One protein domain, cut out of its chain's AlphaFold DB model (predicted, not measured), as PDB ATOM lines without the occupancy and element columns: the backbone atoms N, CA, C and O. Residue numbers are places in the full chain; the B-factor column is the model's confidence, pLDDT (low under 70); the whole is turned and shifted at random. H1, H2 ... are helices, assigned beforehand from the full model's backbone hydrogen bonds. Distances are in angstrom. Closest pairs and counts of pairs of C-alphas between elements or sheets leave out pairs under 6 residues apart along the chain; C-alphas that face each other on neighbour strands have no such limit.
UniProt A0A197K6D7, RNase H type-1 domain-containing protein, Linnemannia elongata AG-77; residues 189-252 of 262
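What this domain is: This is residues 189 to 252 of the 262 residues of the protein "RNase H type-1 domain-containing protein" of Linnemannia elongata AG-77 (UniProt A0A197K6D7). A loose chain of three helices is drawn out along one axis: the longest, H2, meets H1 at a slant through its residues 222 to 226, while small H3 sits away from both toward the other end with the tail 241 to 252. A looping link, residues 205 to 215, joins H1 to H2, and residues 189 to 196 stick out. The printed part has 64 residues with three named helices in the order H1, H2, H3 and no named strand; its class is all helix, though only 28 of the 64 residues are in named elements. It is only just extended, close to loose, with a radius of gyration of the C-alphas of 16.2 A and spans of 45 by 32 by 18 A.

How they stand to each other: Start from H2, residues 216 to 229, and look for H1, residues 196 to 204. They touch, H2 with residues 222 to 226 alone; their closest C-alphas, those of Ile 203 and Arg 222, are 5.4 A apart. Their lines stand at a steep tilt of 47 degrees and run opposite ways. H3, residues 236 to 240, is apart from both H1 and H2. In H1, H2 and H3 every O i to N i+4 pair is within hydrogen-bond range.

Where its parts are: Find C-alpha 216 at (-61.413, -14.742, 8.461); from there H2 runs 20.2 A to C-alpha 229. H1 begins at C-alpha 196, at (-41.664, -10.003, 20.623), and measures 11.8 A. H3 measures 5.9 A and ends at C-alpha 240, at (-43.492, 3.304, -8.381).

The domain as a whole: The two C-alphas farthest apart, those of Phe 212 and Pro 251, are 47.0 A apart. The printed part has no cut. The link from H1 to H2 is long, 11 residues; that from H2 to H3 is short, 6 residues. Mean pLDDT of the printed part is 78.4; look for values under 70 at residue 189, residues 209 to 214 and residues 249 to 252.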
ATOM      1  N   GLN A 189     -34.050  -4.783  12.152       68.69
ATOM      2  CA  GLN A 189     -32.602  -4.565  12.260       68.69
ATOM      3  C   GLN A 189     -32.040  -5.139  13.565       68.69
ATOM      4  O   GLN A 189     -30.972  -5.742  13.547       68.69
ATOM      5  N   ASP A 190     -32.803  -5.031  14.655       75.44
ATOM      6  CA  ASP A 190     -32.464  -5.583  15.966       75.44
ATOM      7  C   ASP A 190     -33.489  -6.646  16.383       75.44
ATOM      8  O   ASP A 190     -34.488  -6.371  17.047       75.44
ATOM      9  N   TYR A 191     -33.281  -7.879  15.918       73.69
ATOM     10  CA  TYR A 191     -34.178  -8.996  16.226       73.69
ATOM     11  C   TYR A 191     -34.163  -9.359  17.718       73.69
ATOM     12  O   TYR A 191     -35.208  -9.730  18.248       73.69
ATOM     13  N   GLU A 192     -33.001  -9.283  18.373       74.88
ATOM     14  CA  GLU A 192     -32.826  -9.708  19.769       74.88
ATOM     15  C   GLU A 192     -33.329  -8.642  20.756       74.88
ATOM     16  O   GLU A 192     -33.911  -8.996  21.777       74.88
ATOM     17  N   GLY A 193     -33.200  -7.349  20.431       79.94
ATOM     18  CA  GLY A 193     -33.764  -6.246  21.220       79.94
ATOM     19  C   GLY A 193     -35.243  -5.949  20.947       79.94
ATOM     20  O   GLY A 193     -35.836  -5.094  21.605       79.94
ATOM     21  N   THR A 194     -35.876  -6.646  19.995       81.88
ATOM     22  CA  THR A 194     -37.315  -6.499  19.734       81.88
ATOM     23  C   THR A 194     -38.131  -7.162  20.848       81.88
ATOM     24  O   THR A 194     -38.029  -8.371  21.062       81.88
ATOM     25  N   ASP A 195     -39.034  -6.411  21.488       85.88
ATOM     26  CA  ASP A 195     -40.066  -6.989  22.356       85.88
ATOM     27  C   ASP A 195     -41.080  -7.791  21.522       85.88
ATOM     28  O   ASP A 195     -42.086  -7.279  21.008       85.88
ATOM     29  N   TRP A 196     -40.805  -9.085  21.363       83.75
ATOM     30  CA  TRP A 196     -41.664 -10.003  20.623       83.75
ATOM     31  C   TRP A 196     -43.006 -10.245  21.309       83.75
ATOM     32  O   TRP A 196     -43.982 -10.517  20.610       83.75
ATOM     33  N   LEU A 197     -43.090 -10.129  22.638       84.31
ATOM     34  CA  LEU A 197     -44.346 -10.315  23.364       84.31
ATOM     35  C   LEU A 197     -45.292  -9.145  23.086       84.31
ATOM     36  O   LEU A 197     -46.423  -9.379  22.653       84.31
ATOM     37  N   GLY A 198     -44.812  -7.905  23.220       83.75
ATOM     38  CA  GLY A 198     -45.564  -6.708  22.840       83.75
ATOM     39  C   GLY A 198     -45.912  -6.687  21.350       83.75
ATOM     40  O   GLY A 198     -47.058  -6.437  20.967       83.75
ATOM     41  N   THR A 199     -44.964  -7.061  20.486       84.56
ATOM     42  CA  THR A 199     -45.195  -7.159  19.036       84.56
ATOM     43  C   THR A 199     -46.294  -8.173  18.701       84.56
ATOM     44  O   THR A 199     -47.192  -7.885  17.903       84.56
ATOM     45  N   LEU A 200     -46.267  -9.359  19.320       84.56
ATOM     46  CA  LEU A 200     -47.304 -10.375  19.144       84.56
ATOM     47  C   LEU A 200     -48.654  -9.901  19.682       84.56
ATOM     48  O   LEU A 200     -49.663 -10.129  19.016       84.56
ATOM     49  N   ALA A 201     -48.687  -9.197  20.816       85.00
ATOM     50  CA  ALA A 201     -49.910  -8.606  21.350       85.00
ATOM     51  C   ALA A 201     -50.535  -7.622  20.343       85.00
ATOM     52  O   ALA A 201     -51.705  -7.767  19.978       85.00
ATOM     53  N   ILE A 202     -49.739  -6.719  19.761       85.00
ATOM     54  CA  ILE A 202     -50.192  -5.774  18.726       85.00
ATOM     55  C   ILE A 202     -50.704  -6.514  17.481       85.00
ATOM     56  O   ILE A 202     -51.802  -6.230  16.984       85.00
ATOM     57  N   ILE A 203     -49.957  -7.502  16.977       86.62
ATOM     58  CA  ILE A 203     -50.379  -8.304  15.815       86.62
ATOM     59  C   ILE A 203     -51.715  -8.995  16.107       86.62
ATOM     60  O   ILE A 203     -52.619  -8.954  15.271       86.62
ATOM     61  N   HIS A 204     -51.871  -9.565  17.303       85.50
ATOM     62  CA  HIS A 204     -53.056 -10.309  17.726       85.50
ATOM     63  C   HIS A 204     -54.205  -9.439  18.255       85.50
ATOM     64  O   HIS A 204     -55.249  -9.989  18.596       85.50
ATOM     65  N   ASN A 205     -54.082  -8.109  18.258       85.19
ATOM     66  CA  ASN A 205     -55.090  -7.196  18.817       85.19
ATOM     67  C   ASN A 205     -55.329  -7.403  20.319       85.19
ATOM     68  O   ASN A 205     -56.476  -7.395  20.757       85.19
ATOM     69  N   ASN A 206     -54.268  -7.691  21.072       82.75
ATOM     70  CA  ASN A 206     -54.301  -8.096  22.479       82.75
ATOM     71  C   ASN A 206     -55.171  -9.335  22.753       82.75
ATOM     72  O   ASN A 206     -55.467  -9.649  23.904       82.75
ATOM     73  N   LYS A 207     -55.562 -10.082  21.710       80.00
ATOM     74  CA  LYS A 207     -56.199 -11.388  21.874       80.00
ATOM     75  C   LYS A 207     -55.141 -12.410  22.296       80.00
ATOM     76  O   LYS A 207     -54.023 -12.364  21.772       80.00
ATOM     77  N   PRO A 208     -55.484 -13.382  23.155       73.75
ATOM     78  CA  PRO A 208     -54.536 -14.409  23.561       73.75
ATOM     79  C   PRO A 208     -54.019 -15.185  22.344       73.75
ATOM     80  O   PRO A 208     -54.798 -15.742  21.562       73.75
ATOM     81  N   VAL A 209     -52.694 -15.236  22.191       65.56
ATOM     82  CA  VAL A 209     -51.995 -15.836  21.036       65.56
ATOM     83  C   VAL A 209     -52.297 -17.338  20.896       65.56
ATOM     84  O   VAL A 209     -52.237 -17.883  19.797       65.56
ATOM     85  N   HIS A 210     -52.691 -17.993  21.990       59.66
ATOM     86  CA  HIS A 210     -52.925 -19.439  22.088       59.66
ATOM     87  C   HIS A 210     -54.374 -19.869  21.818       59.66
ATOM     88  O   HIS A 210     -54.706 -21.043  21.963       59.66
ATOM     89  N   THR A 211     -55.258 -18.939  21.452       58.12
ATOM     90  CA  THR A 211     -56.645 -19.286  21.130       58.12
ATOM     91  C   THR A 211     -56.716 -19.941  19.750       58.12
ATOM     92  O   THR A 211     -56.298 -19.370  18.744       58.12
ATOM     93  N   PHE A 212     -57.265 -21.158  19.690       48.12
ATOM     94  CA  PHE A 212     -57.439 -21.929  18.448       48.12
ATOM     95  C   PHE A 212     -58.532 -21.369  17.520       48.12
ATOM     96  O   PHE A 212     -58.812 -21.951  16.474       48.12
ATOM     97  N   PHE A 213     -59.149 -20.245  17.889       51.44
ATOM     98  CA  PHE A 213     -60.213 -19.606  17.132       51.44
ATOM     99  C   PHE A 213     -59.689 -18.329  16.466       51.44
ATOM    100  O   PHE A 213     -59.326 -17.361  17.131       51.44
ATOM    101  N   SER A 214     -59.645 -18.319  15.135       66.25
ATOM    102  CA  SER A 214     -59.383 -17.113  14.345       66.25
ATOM    103  C   SER A 214     -60.439 -16.989  13.259       66.25
ATOM    104  O   SER A 214     -60.557 -17.881  12.419       66.25
ATOM    105  N   SER A 215     -61.182 -15.883  13.243       79.19
ATOM    106  CA  SER A 215     -62.093 -15.587  12.138       79.19
ATOM    107  C   SER A 215     -61.315 -15.209  10.869       79.19
ATOM    108  O   SER A 215     -60.126 -14.856  10.905       79.19
ATOM    109  N   GLN A 216     -61.990 -15.235   9.716       82.75
ATOM    110  CA  GLN A 216     -61.413 -14.742   8.461       82.75
ATOM    111  C   GLN A 216     -60.993 -13.266   8.580       82.75
ATOM    112  O   GLN A 216     -59.959 -12.866   8.037       82.75
ATOM    113  N   GLN A 217     -61.766 -12.470   9.326       83.88
ATOM    114  CA  GLN A 217     -61.476 -11.067   9.616       83.88
ATOM    115  C   GLN A 217     -60.207 -10.918  10.464       83.88
ATOM    116  O   GLN A 217     -59.318 -10.154  10.090       83.88
ATOM    117  N   ASP A 218     -60.068 -11.696  11.542       82.38
ATOM    118  CA  ASP A 218     -58.871 -11.680  12.394       82.38
ATOM    119  C   ASP A 218     -57.612 -12.041  11.602       82.38
ATOM    120  O   ASP A 218     -56.574 -11.390  11.728       82.38
ATOM    121  N   THR A 219     -57.710 -13.040  10.728       82.31
ATOM    122  CA  THR A 219     -56.601 -13.457   9.861       82.31
ATOM    123  C   THR A 219     -56.197 -12.345   8.887       82.31
ATOM    124  O   THR A 219     -55.004 -12.074   8.716       82.31
ATOM    125  N   ARG A 220     -57.174 -11.651   8.280       85.19
ATOM    126  CA  ARG A 220     -56.917 -10.506   7.387       85.19
ATOM    127  C   ARG A 220     -56.251  -9.351   8.136       85.19
ATOM    128  O   ARG A 220     -55.261  -8.819   7.640       85.19
ATOM    129  N   LEU A 221     -56.735  -9.004   9.329       87.06
ATOM    130  CA  LEU A 221     -56.170  -7.928  10.150       87.06
ATOM    131  C   LEU A 221     -54.746  -8.242  10.623       87.06
ATOM    132  O   LEU A 221     -53.865  -7.391  10.500       87.06
ATOM    133  N   ARG A 222     -54.485  -9.473  11.082       87.56
ATOM    134  CA  ARG A 222     -53.131  -9.935  11.439       87.56
ATOM    135  C   ARG A 222     -52.185  -9.832  10.244       87.56
ATOM    136  O   ARG A 222     -51.108  -9.253  10.361       87.56
ATOM    137  N   SER A 223     -52.609 -10.322   9.075       86.06
ATOM    138  CA  SER A 223     -51.827 -10.215   7.836       86.06
ATOM    139  C   SER A 223     -51.549  -8.758   7.460       86.06
ATOM    140  O   SER A 223     -50.419  -8.421   7.114       86.06
ATOM    141  N   HIS A 224     -52.549  -7.879   7.567       87.12
ATOM    142  CA  HIS A 224     -52.396  -6.452   7.294       87.12
ATOM    143  C   HIS A 224     -51.378  -5.788   8.236       87.12
ATOM    144  O   HIS A 224     -50.496  -5.073   7.769       87.12
ATOM    145  N   ARG A 225     -51.435  -6.069   9.545       87.75
ATOM    146  CA  ARG A 225     -50.483  -5.533  10.536       87.75
ATOM    147  C   ARG A 225     -49.061  -6.016  10.295       87.75
ATOM    148  O   ARG A 225     -48.149  -5.199  10.273       87.75
ATOM    149  N   ILE A 226     -48.886  -7.309  10.024       84.69
ATOM    150  CA  ILE A 226     -47.590  -7.883   9.640       84.69
ATOM    151  C   ILE A 226     -47.058  -7.174   8.388       84.69
ATOM    152  O   ILE A 226     -45.913  -6.730   8.360       84.69
ATOM    153  N   LYS A 227     -47.897  -6.993   7.359       84.56
ATOM    154  CA  LYS A 227     -47.503  -6.265   6.145       84.56
ATOM    155  C   LYS A 227     -47.124  -4.815   6.443       84.56
ATOM    156  O   LYS A 227     -46.145  -4.344   5.879       84.56
ATOM    157  N   LYS A 228     -47.848  -4.124   7.327       84.00
ATOM    158  CA  LYS A 228     -47.547  -2.745   7.736       84.00
ATOM    159  C   LYS A 228     -46.182  -2.646   8.425       84.00
ATOM    160  O   LYS A 228     -45.356  -1.856   7.986       84.00
ATOM    161  N   ILE A 229     -45.923  -3.492   9.428       80.06
ATOM    162  CA  ILE A 229     -44.652  -3.527  10.181       80.06
ATOM    163  C   ILE A 229     -43.461  -3.783   9.247       80.06
ATOM    164  O   ILE A 229     -42.388  -3.214   9.418       80.06
ATOM    165  N   HIS A 230     -43.650  -4.607   8.217       75.50
ATOM    166  CA  HIS A 230     -42.594  -4.926   7.258       75.50
ATOM    167  C   HIS A 230     -42.546  -4.012   6.020       75.50
ATOM    168  O   HIS A 230     -41.833  -4.340   5.071       75.50
ATOM    169  N   GLY A 231     -43.321  -2.920   5.967       76.19
ATOM    170  CA  GLY A 231     -43.358  -2.034   4.792       76.19
ATOM    171  C   GLY A 231     -43.793  -2.745   3.500       76.19
ATOM    172  O   GLY A 231     -43.277  -2.476   2.420       76.19
ATOM    173  N   MET A 232     -44.700  -3.718   3.611       77.69
ATOM    174  CA  MET A 232     -45.181  -4.574   2.514       77.69
ATOM    175  C   MET A 232     -46.541  -4.177   1.973       77.69
ATOM    176  O   MET A 232     -47.068  -4.851   1.083       77.69
ATOM    177  N   LEU A 233     -47.138  -3.134   2.542       83.50
ATOM    178  CA  LEU A 233     -48.340  -2.563   1.972       83.50
ATOM    179  C   LEU A 233     -47.986  -1.945   0.610       83.50
ATOM    180  O   LEU A 233     -46.920  -1.342   0.479       83.50
ATOM    181  N   PRO A 234     -48.830  -2.135  -0.414       79.56
ATOM    182  CA  PRO A 234     -48.626  -1.528  -1.719       79.56
ATOM    183  C   PRO A 234     -48.917  -0.024  -1.618       79.56
ATOM    184  O   PRO A 234     -50.036   0.412  -1.862       79.56
ATOM    185  N   THR A 235     -47.931   0.758  -1.186       82.25
ATOM    186  CA  THR A 235     -47.984   2.223  -1.257       82.25
ATOM    187  C   THR A 235     -47.611   2.681  -2.663       82.25
ATOM    188  O   THR A 235     -46.895   1.964  -3.367       82.25
ATOM    189  N   MET A 236     -48.065   3.868  -3.072       82.00
ATOM    190  CA  MET A 236     -47.718   4.423  -4.387       82.00
ATOM    191  C   MET A 236     -46.204   4.506  -4.580       82.00
ATOM    192  O   MET A 236     -45.702   4.021  -5.587       82.00
ATOM    193  N   ASP A 237     -45.464   4.947  -3.562       80.00
ATOM    194  CA  ASP A 237     -43.998   4.976  -3.595       80.00
ATOM    195  C   ASP A 237     -43.385   3.585  -3.801       80.00
ATOM    196  O   ASP A 237     -42.448   3.409  -4.578       80.00
ATOM    197  N   ALA A 238     -43.921   2.561  -3.124       77.88
ATOM    198  CA  ALA A 238     -43.421   1.194  -3.234       77.88
ATOM    199  C   ALA A 238     -43.777   0.540  -4.577       77.88
ATOM    200  O   ALA A 238     -43.037  -0.328  -5.046       77.88
ATOM    201  N   LEU A 239     -44.907   0.919  -5.179       82.81
ATOM    202  CA  LEU A 239     -45.324   0.473  -6.507       82.81
ATOM    203  C   LEU A 239     -44.502   1.171  -7.597       82.81
ATOM    204  O   LEU A 239     -43.920   0.479  -8.434       82.81
ATOM    205  N   HIS A 240     -44.350   2.496  -7.512       84.75
ATOM    206  CA  HIS A 240     -43.492   3.304  -8.381       84.75
ATOM    207  C   HIS A 240     -42.043   2.809  -8.345       84.75
ATOM    208  O   HIS A 240     -41.460   2.534  -9.385       84.75
ATOM    209  N   ALA A 241     -41.467   2.577  -7.161       81.75
ATOM    210  CA  ALA A 241     -40.098   2.066  -7.037       81.75
ATOM    211  C   ALA A 241     -39.889   0.671  -7.664       81.75
ATOM    212  O   ALA A 241     -38.759   0.307  -7.982       81.75
ATOM    213  N   ARG A 242     -40.948  -0.140  -7.814       80.19
ATOM    214  CA  ARG A 242     -40.869  -1.490  -8.404       80.19
ATOM    215  C   ARG A 242     -41.138  -1.510  -9.903       80.19
ATOM    216  O   ARG A 242     -40.516  -2.305 -10.603       80.19
ATOM    217  N   ARG A 243     -42.100  -0.714 -10.368       84.69
ATOM    218  CA  ARG A 243     -42.513  -0.603 -11.774       84.69
ATOM    219  C   ARG A 243     -42.804   0.865 -12.112       84.69
ATOM    220  O   ARG A 243     -43.976   1.230 -12.228       84.69
ATOM    221  N   PRO A 244     -41.756   1.699 -12.263       84.81
ATOM    222  CA  PRO A 244     -41.916   3.118 -12.600       84.81
ATOM    223  C   PRO A 244     -42.597   3.323 -13.961       84.81
ATOM    224  O   PRO A 244     -43.215   4.349 -14.218       84.81
ATOM    225  N   ASP A 245     -42.490   2.322 -14.838       88.12
ATOM    226  CA  ASP A 245     -43.115   2.265 -16.157       88.12
ATOM    227  C   ASP A 245     -44.649   2.171 -16.097       88.12
ATOM    228  O   ASP A 245     -45.332   2.721 -16.958       88.12
ATOM    229  N   LEU A 246     -45.190   1.486 -15.081       85.75
ATOM    230  CA  LEU A 246     -46.632   1.281 -14.900       85.75
ATOM    231  C   LEU A 246     -47.254   2.273 -13.917       85.75
ATOM    232  O   LEU A 246     -48.383   2.712 -14.116       85.75
ATOM    233  N   TYR A 247     -46.536   2.601 -12.846       81.62
ATOM    234  CA  TYR A 247     -47.009   3.493 -11.797       81.62
ATOM    235  C   TYR A 247     -46.215   4.783 -11.895       81.62
ATOM    236  O   TYR A 247     -45.108   4.847 -11.372       81.62
ATOM    237  N   LYS A 248     -46.760   5.780 -12.595       79.94
ATOM    238  CA  LYS A 248     -46.165   7.118 -12.689       79.94
ATOM    239  C   LYS A 248     -46.371   7.857 -11.370       79.94
ATOM    240  O   LYS A 248     -47.365   7.630 -10.682       79.94
ATOM    241  N   ALA A 249     -45.420   8.709 -11.006       64.69
ATOM    242  CA  ALA A 249     -45.606   9.605  -9.879       64.69
ATOM    243  C   ALA A 249     -46.706  10.599 -10.261       64.69
ATOM    244  O   ALA A 249     -46.508  11.419 -11.158       64.69
ATOM    245  N   ASP A 250     -47.867  10.508  -9.616       61.56
ATOM    246  CA  ASP A 250     -48.811  11.618  -9.649       61.56
ATOM    247  C   ASP A 250     -48.150  12.806  -8.929       61.56
ATOM    248  O   ASP A 250     -47.514  12.604  -7.887       61.56
ATOM    249  N   PRO A 251     -48.251  14.039  -9.457       49.66
ATOM    250  CA  PRO A 251     -47.801  15.218  -8.737       49.66
ATOM    251  C   PRO A 251     -48.674  15.360  -7.490       49.66
ATOM    252  O   PRO A 251     -49.803  15.843  -7.549       49.66
ATOM    253  N   VAL A 252     -48.173  14.886  -6.351       50.88
ATOM    254  CA  VAL A 252     -48.819  15.106  -5.061       50.88
ATOM    255  C   VAL A 252     -48.759  16.606  -4.800       50.88
ATOM    256  O   VAL A 252     -47.703  17.148  -4.484       50.88
TER     257      VAL A 252